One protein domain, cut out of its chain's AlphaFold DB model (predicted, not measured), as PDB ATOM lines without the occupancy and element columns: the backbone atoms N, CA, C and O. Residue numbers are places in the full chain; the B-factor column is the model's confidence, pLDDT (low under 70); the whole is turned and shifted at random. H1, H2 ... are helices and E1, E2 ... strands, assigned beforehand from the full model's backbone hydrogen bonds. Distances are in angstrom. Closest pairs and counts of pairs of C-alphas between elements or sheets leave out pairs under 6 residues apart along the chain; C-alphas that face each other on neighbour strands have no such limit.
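What this domain is: This is residues 3 to 21 and 42 to 98 of the 108 residues of the protein "Propionate catabolism operon regulatory protein PrpR" of Salmonella enterica I (UniProt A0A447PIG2). A small sheet of three strands has H1 laid along E1 and E2 over one face, with H2 packed by E3 on that same side, while the other face is bare of helices. The last residues of H1 meet H2, and the unnamed stretch 42 to 57 runs past H2 on its side away from the sheet to reach H1. The printed part has 76 residues, with three named strands and two named helices in the order E1 E2 H1 E3 H2. The sheet is mixed, in the order E1, E2, E3, and the class is mixed, helices and strands. The whole is compact, with a radius of gyration of the C-alphas of 12.6 A and spans of 35 by 35 by 21 A.

Where its parts are: The sheet holds E1, residues 3 to 10, 22.2 A from first to last C-alpha; E2, residues 13 to 21, 24.4 A; and E3, residues 76 to 80, 13.0 A. E1 begins at C-alpha 3, at (-16.547, -2.501, 26.624). H1 is residues 58 to 71, 20.0 A long, and its C-alpha 58 is at (-8.731, 2.735, 33.776). H2 is residues 87 to 96, 14.1 A long, and ends at C-alpha 96, at (-30.000, 0.872, 42.226).

How they stand to each other: E2 is the inner strand, and E1 and E3 are the edge strands. E1 and E2 form a hairpin, antiparallel at 161 degrees between their directions, with N 8 and O 16 within hydrogen-bond range at 2.8 A. E2 and E3 are parallel at 11 degrees, with N 17 and O 76 within hydrogen-bond range at 2.8 A. H1 and H2 on one face of the sheet make two layers, one of helices and one of strands. H1 is on the sheet at a height over the sheet of 9.7 A, over E1 and E2. On the local plane its line stands at 26 degrees to that of E1, along the strands. The closest C-alphas of E1 and H1 are those of Val 3 and Arg 63, 7.2 A apart. H2 is on the sheet too, and its closest C-alpha pair with E3 is Ile 79 and Lys 87, 6.6 A apart. H1, with residues 67 to 71 alone, touches H2; the closest C-alphas are those of Ala 71 and Ile 94, 5.2 A apart. The two helices run the same way at a steep tilt of 44 degrees. In H1 and H2 every O i to N i+4 pair is within hydrogen-bond range.

The domain as a whole: The two C-alphas farthest apart are those of Arg 12 and Arg 42, at 38.7 A. Residues 22 to 41 are cut out, and C-alphas 21 and 42 are 30.0 A apart across the cut. Of the links that are printed whole, E1 to E2 and H1 to E3 are tight, E3 to H2 is short, and none is long. The mean pLDDT of the printed part is 74.3, with residues 3 to 21, 42 to 45 and 80 to 84 under 70.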
ATOM      1  N   VAL A   3     -15.151  -2.848  26.389       52.03
ATOM      2  CA  VAL A   3     -16.547  -2.501  26.624       52.03
ATOM      3  C   VAL A   3     -16.943  -1.392  25.664       52.03
ATOM      4  O   VAL A   3     -16.495  -0.247  25.789       52.03
ATOM      5  N   ASN A   4     -17.777  -1.714  24.690       49.84
ATOM      6  CA  ASN A   4     -18.231  -0.704  23.749       49.84
ATOM      7  C   ASN A   4     -19.592  -0.174  24.189       49.84
ATOM      8  O   ASN A   4     -20.476  -0.933  24.589       49.84
ATOM      9  N   LEU A   5     -19.714   1.150  24.135       56.97
ATOM     10  CA  LEU A   5     -20.898   1.911  24.500       56.97
ATOM     11  C   LEU A   5     -21.442   2.544  23.227       56.97
ATOM     12  O   LEU A   5     -20.862   3.500  22.715       56.97
ATOM     13  N   TYR A   6     -22.549   2.007  22.725       63.22
ATOM     14  CA  TYR A   6     -23.234   2.574  21.568       63.22
ATOM     15  C   TYR A   6     -24.580   3.155  22.008       63.22
ATOM     16  O   TYR A   6     -25.507   2.389  22.302       63.22
ATOM     17  N   PRO A   7     -24.707   4.491  22.090       58.31
ATOM     18  CA  PRO A   7     -26.003   5.125  22.258       58.31
ATOM     19  C   PRO A   7     -26.811   4.981  20.965       58.31
ATOM     20  O   PRO A   7     -26.346   5.331  19.881       58.31
ATOM     21  N   VAL A   8     -28.031   4.465  21.081       64.50
ATOM     22  CA  VAL A   8     -28.989   4.365  19.979       64.50
ATOM     23  C   VAL A   8     -30.046   5.446  20.156       64.50
ATOM     24  O   VAL A   8     -30.853   5.439  21.097       64.50
ATOM     25  N   PHE A   9     -30.048   6.383  19.218       59.94
ATOM     26  CA  PHE A   9     -31.014   7.469  19.156       59.94
ATOM     27  C   PHE A   9     -32.182   7.056  18.255       59.94
ATOM     28  O   PHE A   9     -31.967   6.627  17.124       59.94
ATOM     29  N   ALA A  10     -33.415   7.210  18.737       48.88
ATOM     30  CA  ALA A  10     -34.621   7.098  17.920       48.88
ATOM     31  C   ALA A  10     -35.331   8.457  17.943       48.88
ATOM     32  O   ALA A  10     -35.586   9.000  19.013       48.88
ATOM     33  N   ALA A  11     -35.604   9.043  16.772       55.22
ATOM     34  CA  ALA A  11     -36.317  10.324  16.644       55.22
ATOM     35  C   ALA A  11     -35.758  11.484  17.513       55.22
ATOM     36  O   ALA A  11     -36.522  12.257  18.079       55.22
ATOM     37  N   ARG A  12     -34.422  11.622  17.609       55.56
ATOM     38  CA  ARG A  12     -33.693  12.607  18.455       55.56
ATOM     39  C   ARG A  12     -33.816  12.412  19.975       55.56
ATOM     40  O   ARG A  12     -33.204  13.175  20.717       55.56
ATOM     41  N   GLN A  13     -34.495  11.365  20.433       53.28
ATOM     42  CA  GLN A  13     -34.526  10.955  21.834       53.28
ATOM     43  C   GLN A  13     -33.603   9.740  22.040       53.28
ATOM     44  O   GLN A  13     -33.555   8.818  21.218       53.28
ATOM     45  N   LEU A  14     -32.829   9.737  23.127       55.25
ATOM     46  CA  LEU A  14     -32.044   8.570  23.542       55.25
ATOM     47  C   LEU A  14     -33.007   7.430  23.880       55.25
ATOM     48  O   LEU A  14     -33.806   7.558  24.797       55.25
ATOM     49  N   SER A  15     -32.954   6.328  23.129       59.25
ATOM     50  CA  SER A  15     -33.916   5.224  23.289       59.25
ATOM     51  C   SER A  15     -33.290   3.988  23.935       59.25
ATOM     52  O   SER A  15     -33.926   3.305  24.744       59.25
ATOM     53  N   ARG A  16     -32.028   3.679  23.603       51.31
ATOM     54  CA  ARG A  16     -31.309   2.499  24.104       51.31
ATOM     55  C   ARG A  16     -29.808   2.746  24.188       51.31
ATOM     56  O   ARG A  16     -29.252   3.482  23.381       51.31
ATOM     57  N   VAL A  17     -29.149   2.071  25.121       62.19
ATOM     58  CA  VAL A  17     -27.690   1.979  25.209       62.19
ATOM     59  C   VAL A  17     -27.294   0.519  25.121       62.19
ATOM     60  O   VAL A  17     -27.749  -0.321  25.899       62.19
ATOM     61  N   VAL A  18     -26.423   0.209  24.170       58.62
ATOM     62  CA  VAL A  18     -25.840  -1.125  24.073       58.62
ATOM     63  C   VAL A  18     -24.510  -1.107  24.808       58.62
ATOM     64  O   VAL A  18     -23.596  -0.388  24.403       58.62
ATOM     65  N   LEU A  19     -24.421  -1.893  25.884       60.50
ATOM     66  CA  LEU A  19     -23.178  -2.165  26.585       60.50
ATOM     67  C   LEU A  19     -22.699  -3.571  26.226       60.50
ATOM     68  O   LEU A  19     -23.234  -4.584  26.679       60.50
ATOM     69  N   THR A  20     -21.660  -3.655  25.411       56.28
ATOM     70  CA  THR A  20     -20.990  -4.938  25.196       56.28
ATOM     71  C   THR A  20     -19.825  -5.017  26.157       56.28
ATOM     72  O   THR A  20     -19.036  -4.096  26.149       56.28
ATOM     73  N   MET A  21     -19.690  -6.061  26.981       51.53
ATOM     74  CA  MET A  21     -18.394  -6.428  27.565       51.53
ATOM     75  C   MET A  21     -17.851  -7.599  26.740       51.53
ATOM     76  O   MET A  21     -18.543  -8.599  26.559       51.53
ATOM     77  N   ARG A  42     -41.058 -11.268  47.075       51.97
ATOM     78  CA  ARG A  42     -40.215 -12.485  47.168       51.97
ATOM     79  C   ARG A  42     -38.720 -12.213  47.399       51.97
ATOM     80  O   ARG A  42     -37.915 -13.117  47.211       51.97
ATOM     81  N   GLY A  43     -38.332 -10.999  47.800       53.59
ATOM     82  CA  GLY A  43     -36.925 -10.670  48.085       53.59
ATOM     83  C   GLY A  43     -36.076 -10.369  46.845       53.59
ATOM     84  O   GLY A  43     -34.856 -10.494  46.887       53.59
ATOM     85  N   LEU A  44     -36.710  -9.960  45.744       60.88
ATOM     86  CA  LEU A  44     -36.052  -9.553  44.498       60.88
ATOM     87  C   LEU A  44     -35.665  -8.070  44.532       60.88
ATOM     88  O   LEU A  44     -36.072  -7.271  43.687       60.88
ATOM     89  N   SER A  45     -34.910  -7.707  45.566       68.12
ATOM     90  CA  SER A  45     -34.238  -6.418  45.667       68.12
ATOM     91  C   SER A  45     -32.843  -6.513  45.052       68.12
ATOM     92  O   SER A  45     -32.148  -7.522  45.193       68.12
ATOM     93  N   ALA A  46     -32.432  -5.458  44.352       82.38
ATOM     94  CA  ALA A  46     -31.049  -5.301  43.932       82.38
ATOM     95  C   ALA A  46     -30.197  -4.965  45.165       82.38
ATOM     96  O   ALA A  46     -30.455  -3.983  45.859       82.38
ATOM     97  N   ARG A  47     -29.203  -5.802  45.464       86.88
ATOM     98  CA  ARG A  47     -28.330  -5.650  46.639       86.88
ATOM     99  C   ARG A  47     -27.043  -4.903  46.314       86.88
ATOM    100  O   ARG A  47     -26.566  -4.149  47.151       86.88
ATOM    101  N   TYR A  48     -26.504  -5.108  45.115       87.75
ATOM    102  CA  TYR A  48     -25.214  -4.545  44.728       87.75
ATOM    103  C   TYR A  48     -25.316  -3.108  44.216       87.75
ATOM    104  O   TYR A  48     -26.291  -2.733  43.561       87.75
ATOM    105  N   HIS A  49     -24.284  -2.327  44.497       89.50
ATOM    106  CA  HIS A  49     -24.098  -0.940  44.095       89.50
ATOM    107  C   HIS A  49     -22.814  -0.810  43.274       89.50
ATOM    108  O   HIS A  49     -21.948  -1.682  43.304       89.50
ATOM    109  N   PHE A  50     -22.661   0.302  42.549       88.44
ATOM    110  CA  PHE A  50     -21.437   0.550  41.778       88.44
ATOM    111  C   PHE A  50     -20.173   0.518  42.645       88.44
ATOM    112  O   PHE A  50     -19.119   0.146  42.142       88.44
ATOM    113  N   ASP A  51     -20.291   0.859  43.928       86.75
ATOM    114  CA  ASP A  51     -19.184   0.837  44.885       86.75
ATOM    115  C   ASP A  51     -18.743  -0.597  45.247       86.75
ATOM    116  O   ASP A  51     -17.618  -0.798  45.694       86.75
ATOM    117  N   ASP A  52     -19.580  -1.608  44.974       84.94
ATOM    118  CA  ASP A  52     -19.240  -3.030  45.120       84.94
ATOM    119  C   ASP A  52     -18.451  -3.578  43.908       84.94
ATOM    120  O   ASP A  52     -17.983  -4.720  43.923       84.94
ATOM    121  N   LEU A  53     -18.304  -2.797  42.827       81.88
ATOM    122  CA  LEU A  53     -17.531  -3.178  41.641       81.88
ATOM    123  C   LEU A  53     -16.063  -2.762  41.798       81.88
ATOM    124  O   LEU A  53     -15.685  -1.625  41.521       81.88
ATOM    125  N   LEU A  54     -15.211  -3.716  42.166       81.06
ATOM    126  CA  LEU A  54     -13.767  -3.503  42.260       81.06
ATOM    127  C   LEU A  54     -13.096  -3.644  40.886       81.06
ATOM    128  O   LEU A  54     -13.191  -4.682  40.227       81.06
ATOM    129  N   THR A  55     -12.395  -2.601  40.439       78.00
ATOM    130  CA  THR A  55     -11.561  -2.643  39.233       78.00
ATOM    131  C   THR A  55     -10.424  -1.628  39.317       78.00
ATOM    132  O   THR A  55     -10.620  -0.500  39.758       78.00
ATOM    133  N   GLU A  56      -9.250  -2.008  38.823       80.50
ATOM    134  CA  GLU A  56      -8.104  -1.102  38.656       80.50
ATOM    135  C   GLU A  56      -7.896  -0.713  37.185       80.50
ATOM    136  O   GLU A  56      -7.009   0.068  36.849       80.50
ATOM    137  N   ASN A  57      -8.716  -1.250  36.274       79.88
ATOM    138  CA  ASN A  57      -8.581  -0.993  34.850       79.88
ATOM    139  C   ASN A  57      -9.137   0.412  34.511       79.88
ATOM    140  O   ASN A  57     -10.349   0.630  34.625       79.88
ATOM    141  N   PRO A  58      -8.303   1.355  34.025       79.88
ATOM    142  CA  PRO A  58      -8.731   2.735  33.776       79.88
ATOM    143  C   PRO A  58      -9.831   2.862  32.719       79.88
ATOM    144  O   PRO A  58     -10.651   3.778  32.763       79.88
ATOM    145  N   GLU A  59      -9.864   1.940  31.758       77.56
ATOM    146  CA  GLU A  59     -10.902   1.890  30.735       77.56
ATOM    147  C   GLU A  59     -12.248   1.532  31.374       77.56
ATOM    148  O   GLU A  59     -13.241   2.225  31.156       77.56
ATOM    149  N   MET A  60     -12.267   0.504  32.228       78.31
ATOM    150  CA  MET A  60     -13.437   0.076  33.009       78.31
ATOM    151  C   MET A  60     -14.001   1.215  33.848       78.31
ATOM    152  O   MET A  60     -15.194   1.492  33.771       78.31
ATOM    153  N   LEU A  61     -13.136   1.932  34.571       84.25
ATOM    154  CA  LEU A  61     -13.538   3.075  35.389       84.25
ATOM    155  C   LEU A  61     -14.259   4.142  34.549       84.25
ATOM    156  O   LEU A  61     -15.334   4.609  34.929       84.25
ATOM    157  N   ARG A  62     -13.735   4.470  33.359       83.38
ATOM    158  CA  ARG A  62     -14.403   5.394  32.422       83.38
ATOM    159  C   ARG A  62     -15.760   4.865  31.960       83.38
ATOM    160  O   ARG A  62     -16.708   5.635  31.825       83.38
ATOM    161  N   ARG A  63     -15.875   3.557  31.730       81.88
ATOM    162  CA  ARG A  63     -17.139   2.922  31.331       81.88
ATOM    163  C   ARG A  63     -18.165   2.945  32.452       81.88
ATOM    164  O   ARG A  63     -19.292   3.339  32.181       81.88
ATOM    165  N   LEU A  64     -17.796   2.621  33.693       86.44
ATOM    166  CA  LEU A  64     -18.705   2.729  34.842       86.44
ATOM    167  C   LEU A  64     -19.248   4.143  35.001       86.44
ATOM    168  O   LEU A  64     -20.441   4.297  35.238       86.44
ATOM    169  N   ALA A  65     -18.411   5.166  34.807       87.44
ATOM    170  CA  ALA A  65     -18.864   6.552  34.849       87.44
ATOM    171  C   ALA A  65     -19.957   6.829  33.801       87.44
ATOM    172  O   ALA A  65     -20.988   7.421  34.116       87.44
ATOM    173  N   ILE A  66     -19.780   6.339  32.569       85.69
ATOM    174  CA  ILE A  66     -20.786   6.476  31.507       85.69
ATOM    175  C   ILE A  66     -22.063   5.702  31.861       85.69
ATOM    176  O   ILE A  66     -23.162   6.243  31.752       85.69
ATOM    177  N   ILE A  67     -21.939   4.455  32.318       85.44
ATOM    178  CA  ILE A  67     -23.083   3.618  32.703       85.44
ATOM    179  C   ILE A  67     -23.876   4.271  33.837       85.44
ATOM    180  O   ILE A  67     -25.101   4.290  33.775       85.44
ATOM    181  N   LYS A  68     -23.198   4.829  34.845       89.00
ATOM    182  CA  LYS A  68     -23.830   5.517  35.977       89.00
ATOM    183  C   LYS A  68     -24.675   6.702  35.510       89.00
ATOM    184  O   LYS A  68     -25.787   6.874  35.996       89.00
ATOM    185  N   ASN A  69     -24.205   7.451  34.509       87.12
ATOM    186  CA  ASN A  69     -24.993   8.525  33.899       87.12
ATOM    187  C   ASN A  69     -26.244   7.986  33.186       87.12
ATOM    188  O   ASN A  69     -27.327   8.547  33.333       87.12
ATOM    189  N   TYR A  70     -26.121   6.878  32.449       84.81
ATOM    190  CA  TYR A  70     -27.260   6.265  31.757       84.81
ATOM    191  C   TYR A  70     -28.244   5.559  32.687       84.81
ATOM    192  O   TYR A  70     -29.431   5.516  32.372       84.81
ATOM    193  N   ALA A  71     -27.790   5.047  33.831       87.75
ATOM    194  CA  ALA A  71     -28.662   4.445  34.832       87.75
ATOM    195  C   ALA A  71     -29.754   5.429  35.287       87.75
ATOM    196  O   ALA A  71     -30.896   5.025  35.470       87.75
ATOM    197  N   GLY A  72     -29.445   6.729  35.364       85.44
ATOM    198  CA  GLY A  72     -30.417   7.778  35.694       85.44
ATOM    199  C   GLY A  72     -31.456   8.087  34.605       85.44
ATOM    200  O   GLY A  72     -32.354   8.897  34.846       85.44
ATOM    201  N   THR A  73     -31.354   7.469  33.425       84.94
ATOM    202  CA  THR A  73     -32.242   7.699  32.271       84.94
ATOM    203  C   THR A  73     -33.270   6.577  32.094       84.94
ATOM    204  O   THR A  73     -33.232   5.549  32.770       84.94
ATOM    205  N   ASP A  74     -34.208   6.755  31.163       78.38
ATOM    206  CA  ASP A  74     -35.187   5.741  30.761       78.38
ATOM    207  C   ASP A  74     -34.659   4.760  29.695       78.38
ATOM    208  O   ASP A  74     -35.354   3.794  29.351       78.38
ATOM    209  N   ALA A  75     -33.422   4.956  29.224       76.56
ATOM    210  CA  ALA A  75     -32.797   4.130  28.203       76.56
ATOM    211  C   ALA A  75     -32.717   2.652  28.620       76.56
ATOM    212  O   ALA A  75     -32.420   2.294  29.761       76.56
ATOM    213  N   THR A  76     -32.944   1.754  27.659       75.19
ATOM    214  CA  THR A  76     -32.716   0.318  27.888       75.19
ATOM    215  C   THR A  76     -31.224   0.014  27.810       75.19
ATOM    216  O   THR A  76     -30.611   0.336  26.796       75.19
ATOM    217  N   ILE A  77     -30.665  -0.644  28.829       75.81
ATOM    218  CA  ILE A  77     -29.265  -1.086  28.856       75.81
ATOM    219  C   ILE A  77     -29.212  -2.597  28.618       75.81
ATOM    220  O   ILE A  77     -29.812  -3.366  29.368       75.81
ATOM    221  N   LEU A  78     -28.492  -3.027  27.580       76.19
ATOM    222  CA  LEU A  78     -28.173  -4.440  27.346       76.19
ATOM    223  C   LEU A  78     -26.797  -4.743  27.936       76.19
ATOM    224  O   LEU A  78     -25.849  -4.066  27.559       76.19
ATOM    225  N   ILE A  79     -26.690  -5.744  28.815       76.88
ATOM    226  CA  ILE A  79     -25.421  -6.185  29.418       76.88
ATOM    227  C   ILE A  79     -25.081  -7.570  28.873       76.88
ATOM    228  O   ILE A  79     -25.736  -8.554  29.210       76.88
ATOM    229  N   ASN A  80     -24.027  -7.652  28.067       67.38
ATOM    230  CA  ASN A  80     -23.553  -8.910  27.486       67.38
ATOM    231  C   ASN A  80     -22.216  -9.343  28.092       67.38
ATOM    232  O   ASN A  80     -21.424  -8.498  28.498       67.38
ATOM    233  N   GLY A  81     -21.965 -10.654  28.125       66.31
ATOM    234  CA  GLY A  81     -20.726 -11.263  28.627       66.31
ATOM    235  C   GLY A  81     -20.946 -12.707  29.094       66.31
ATOM    236  O   GLY A  81     -22.087 -13.136  29.267       66.31
ATOM    237  N   GLU A  82     -19.877 -13.460  29.334       69.56
ATOM    238  CA  GLU A  82     -19.924 -14.865  29.779       69.56
ATOM    239  C   GLU A  82     -20.380 -15.017  31.239       69.56
ATOM    240  O   GLU A  82     -20.424 -14.043  32.004       69.56
ATOM    241  N   SER A  83     -20.764 -16.228  31.647       65.56
ATOM    242  CA  SER A  83     -21.081 -16.522  33.052       65.56
ATOM    243  C   SER A  83     -19.899 -16.168  33.968       65.56
ATOM    244  O   SER A  83     -18.746 -16.272  33.570       65.56
ATOM    245  N   GLY A  84     -20.171 -15.686  35.182       64.88
ATOM    246  CA  GLY A  84     -19.120 -15.321  36.145       64.88
ATOM    247  C   GLY A  84     -18.419 -13.971  35.920       64.88
ATOM    248  O   GLY A  84     -17.636 -13.558  36.764       64.88
ATOM    249  N   THR A  85     -18.738 -13.214  34.864       70.44
ATOM    250  CA  THR A  85     -18.107 -11.900  34.570       70.44
ATOM    251  C   THR A  85     -18.702 -10.704  35.333       70.44
ATOM    252  O   THR A  85     -18.516  -9.553  34.948       70.44
ATOM    253  N   GLY A  86     -19.469 -10.945  36.400       72.94
ATOM    254  CA  GLY A  86     -20.026  -9.868  37.231       72.94
ATOM    255  C   GLY A  86     -21.198  -9.084  36.615       72.94
ATOM    256  O   GLY A  86     -21.624  -8.084  37.189       72.94
ATOM    257  N   LYS A  87     -21.784  -9.538  35.492       80.19
ATOM    258  CA  LYS A  87     -22.959  -8.893  34.854       80.19
ATOM    259  C   LYS A  87     -24.125  -8.665  35.807       80.19
ATOM    260  O   LYS A  87     -24.850  -7.688  35.683       80.19
ATOM    261  N   GLU A  88     -24.311  -9.584  36.741       81.50
ATOM    262  CA  GLU A  88     -25.384  -9.520  37.722       81.50
ATOM    263  C   GLU A  88     -25.158  -8.409  38.753       81.50
ATOM    264  O   GLU A  88     -26.099  -7.697  39.105       81.50
ATOM    265  N   VAL A  89     -23.909  -8.232  39.188       84.69
ATOM    266  CA  VAL A  89     -23.497  -7.133  40.070       84.69
ATOM    267  C   VAL A  89     -23.708  -5.806  39.346       84.69
ATOM    268  O   VAL A  89     -24.326  -4.894  39.890       84.69
ATOM    269  N   LEU A  90     -23.306  -5.731  38.073       86.75
ATOM    270  CA  LEU A  90     -23.504  -4.544  37.243       86.75
ATOM    271  C   LEU A  90     -24.992  -4.236  36.996       86.75
ATOM    272  O   LEU A  90     -25.401  -3.085  37.122       86.75
ATOM    273  N   ALA A  91     -25.818  -5.240  36.691       86.44
ATOM    274  CA  ALA A  91     -27.256  -5.069  36.472       86.44
ATOM    275  C   ALA A  91     -27.975  -4.535  37.719       86.44
ATOM    276  O   ALA A  91     -28.806  -3.633  37.621       86.44
ATOM    277  N   GLN A  92     -27.632  -5.071  38.893       89.44
ATOM    278  CA  GLN A  92     -28.168  -4.601  40.172       89.44
ATOM    279  C   GLN A  92     -27.692  -3.181  40.490       89.44
ATOM    280  O   GLN A  92     -28.505  -2.342  40.870       89.44
ATOM    281  N   SER A  93     -26.417  -2.883  40.229       91.06
ATOM    282  CA  SER A  93     -25.843  -1.544  40.412       91.06
ATOM    283  C   SER A  93     -26.540  -0.498  39.544       91.06
ATOM    284  O   SER A  93     -26.873   0.587  40.016       91.06
ATOM    285  N   ILE A  94     -26.814  -0.841  38.280       89.00
ATOM    286  CA  ILE A  94     -27.575  -0.001  37.348       89.00
ATOM    287  C   ILE A  94     -28.995   0.228  37.864       89.00
ATOM    288  O   ILE A  94     -29.453   1.366  37.872       89.00
ATOM    289  N   HIS A  95     -29.689  -0.823  38.312       89.19
ATOM    290  CA  HIS A  95     -31.039  -0.691  38.870       89.19
ATOM    291  C   HIS A  95     -31.058   0.244  40.082       89.19
ATOM    292  O   HIS A  95     -31.883   1.159  40.126       89.19
ATOM    293  N   ASN A  96     -30.116   0.065  41.010       91.12
ATOM    294  CA  ASN A  96     -30.000   0.872  42.226       91.12
ATOM    295  C   ASN A  96     -29.648   2.338  41.950       91.12
ATOM    296  O   ASN A  96     -30.085   3.219  42.683       91.12
ATOM    297  N   ALA A  97     -28.919   2.621  40.870       91.19
ATOM    298  CA  ALA A  97     -28.620   3.985  40.434       91.19
ATOM    299  C   ALA A  97     -29.707   4.608  39.532       91.19
ATOM    300  O   ALA A  97     -29.536   5.734  39.063       91.19
ATOM    301  N   SER A  98     -30.801   3.891  39.252       88.75
ATOM    302  CA  SER A  98     -31.846   4.336  38.325       88.75
ATOM    303  C   SER A  98     -33.076   4.916  39.012       88.75
ATOM    304  O   SER A  98     -33.359   4.642  40.176       88.75
TER     305      SER A  98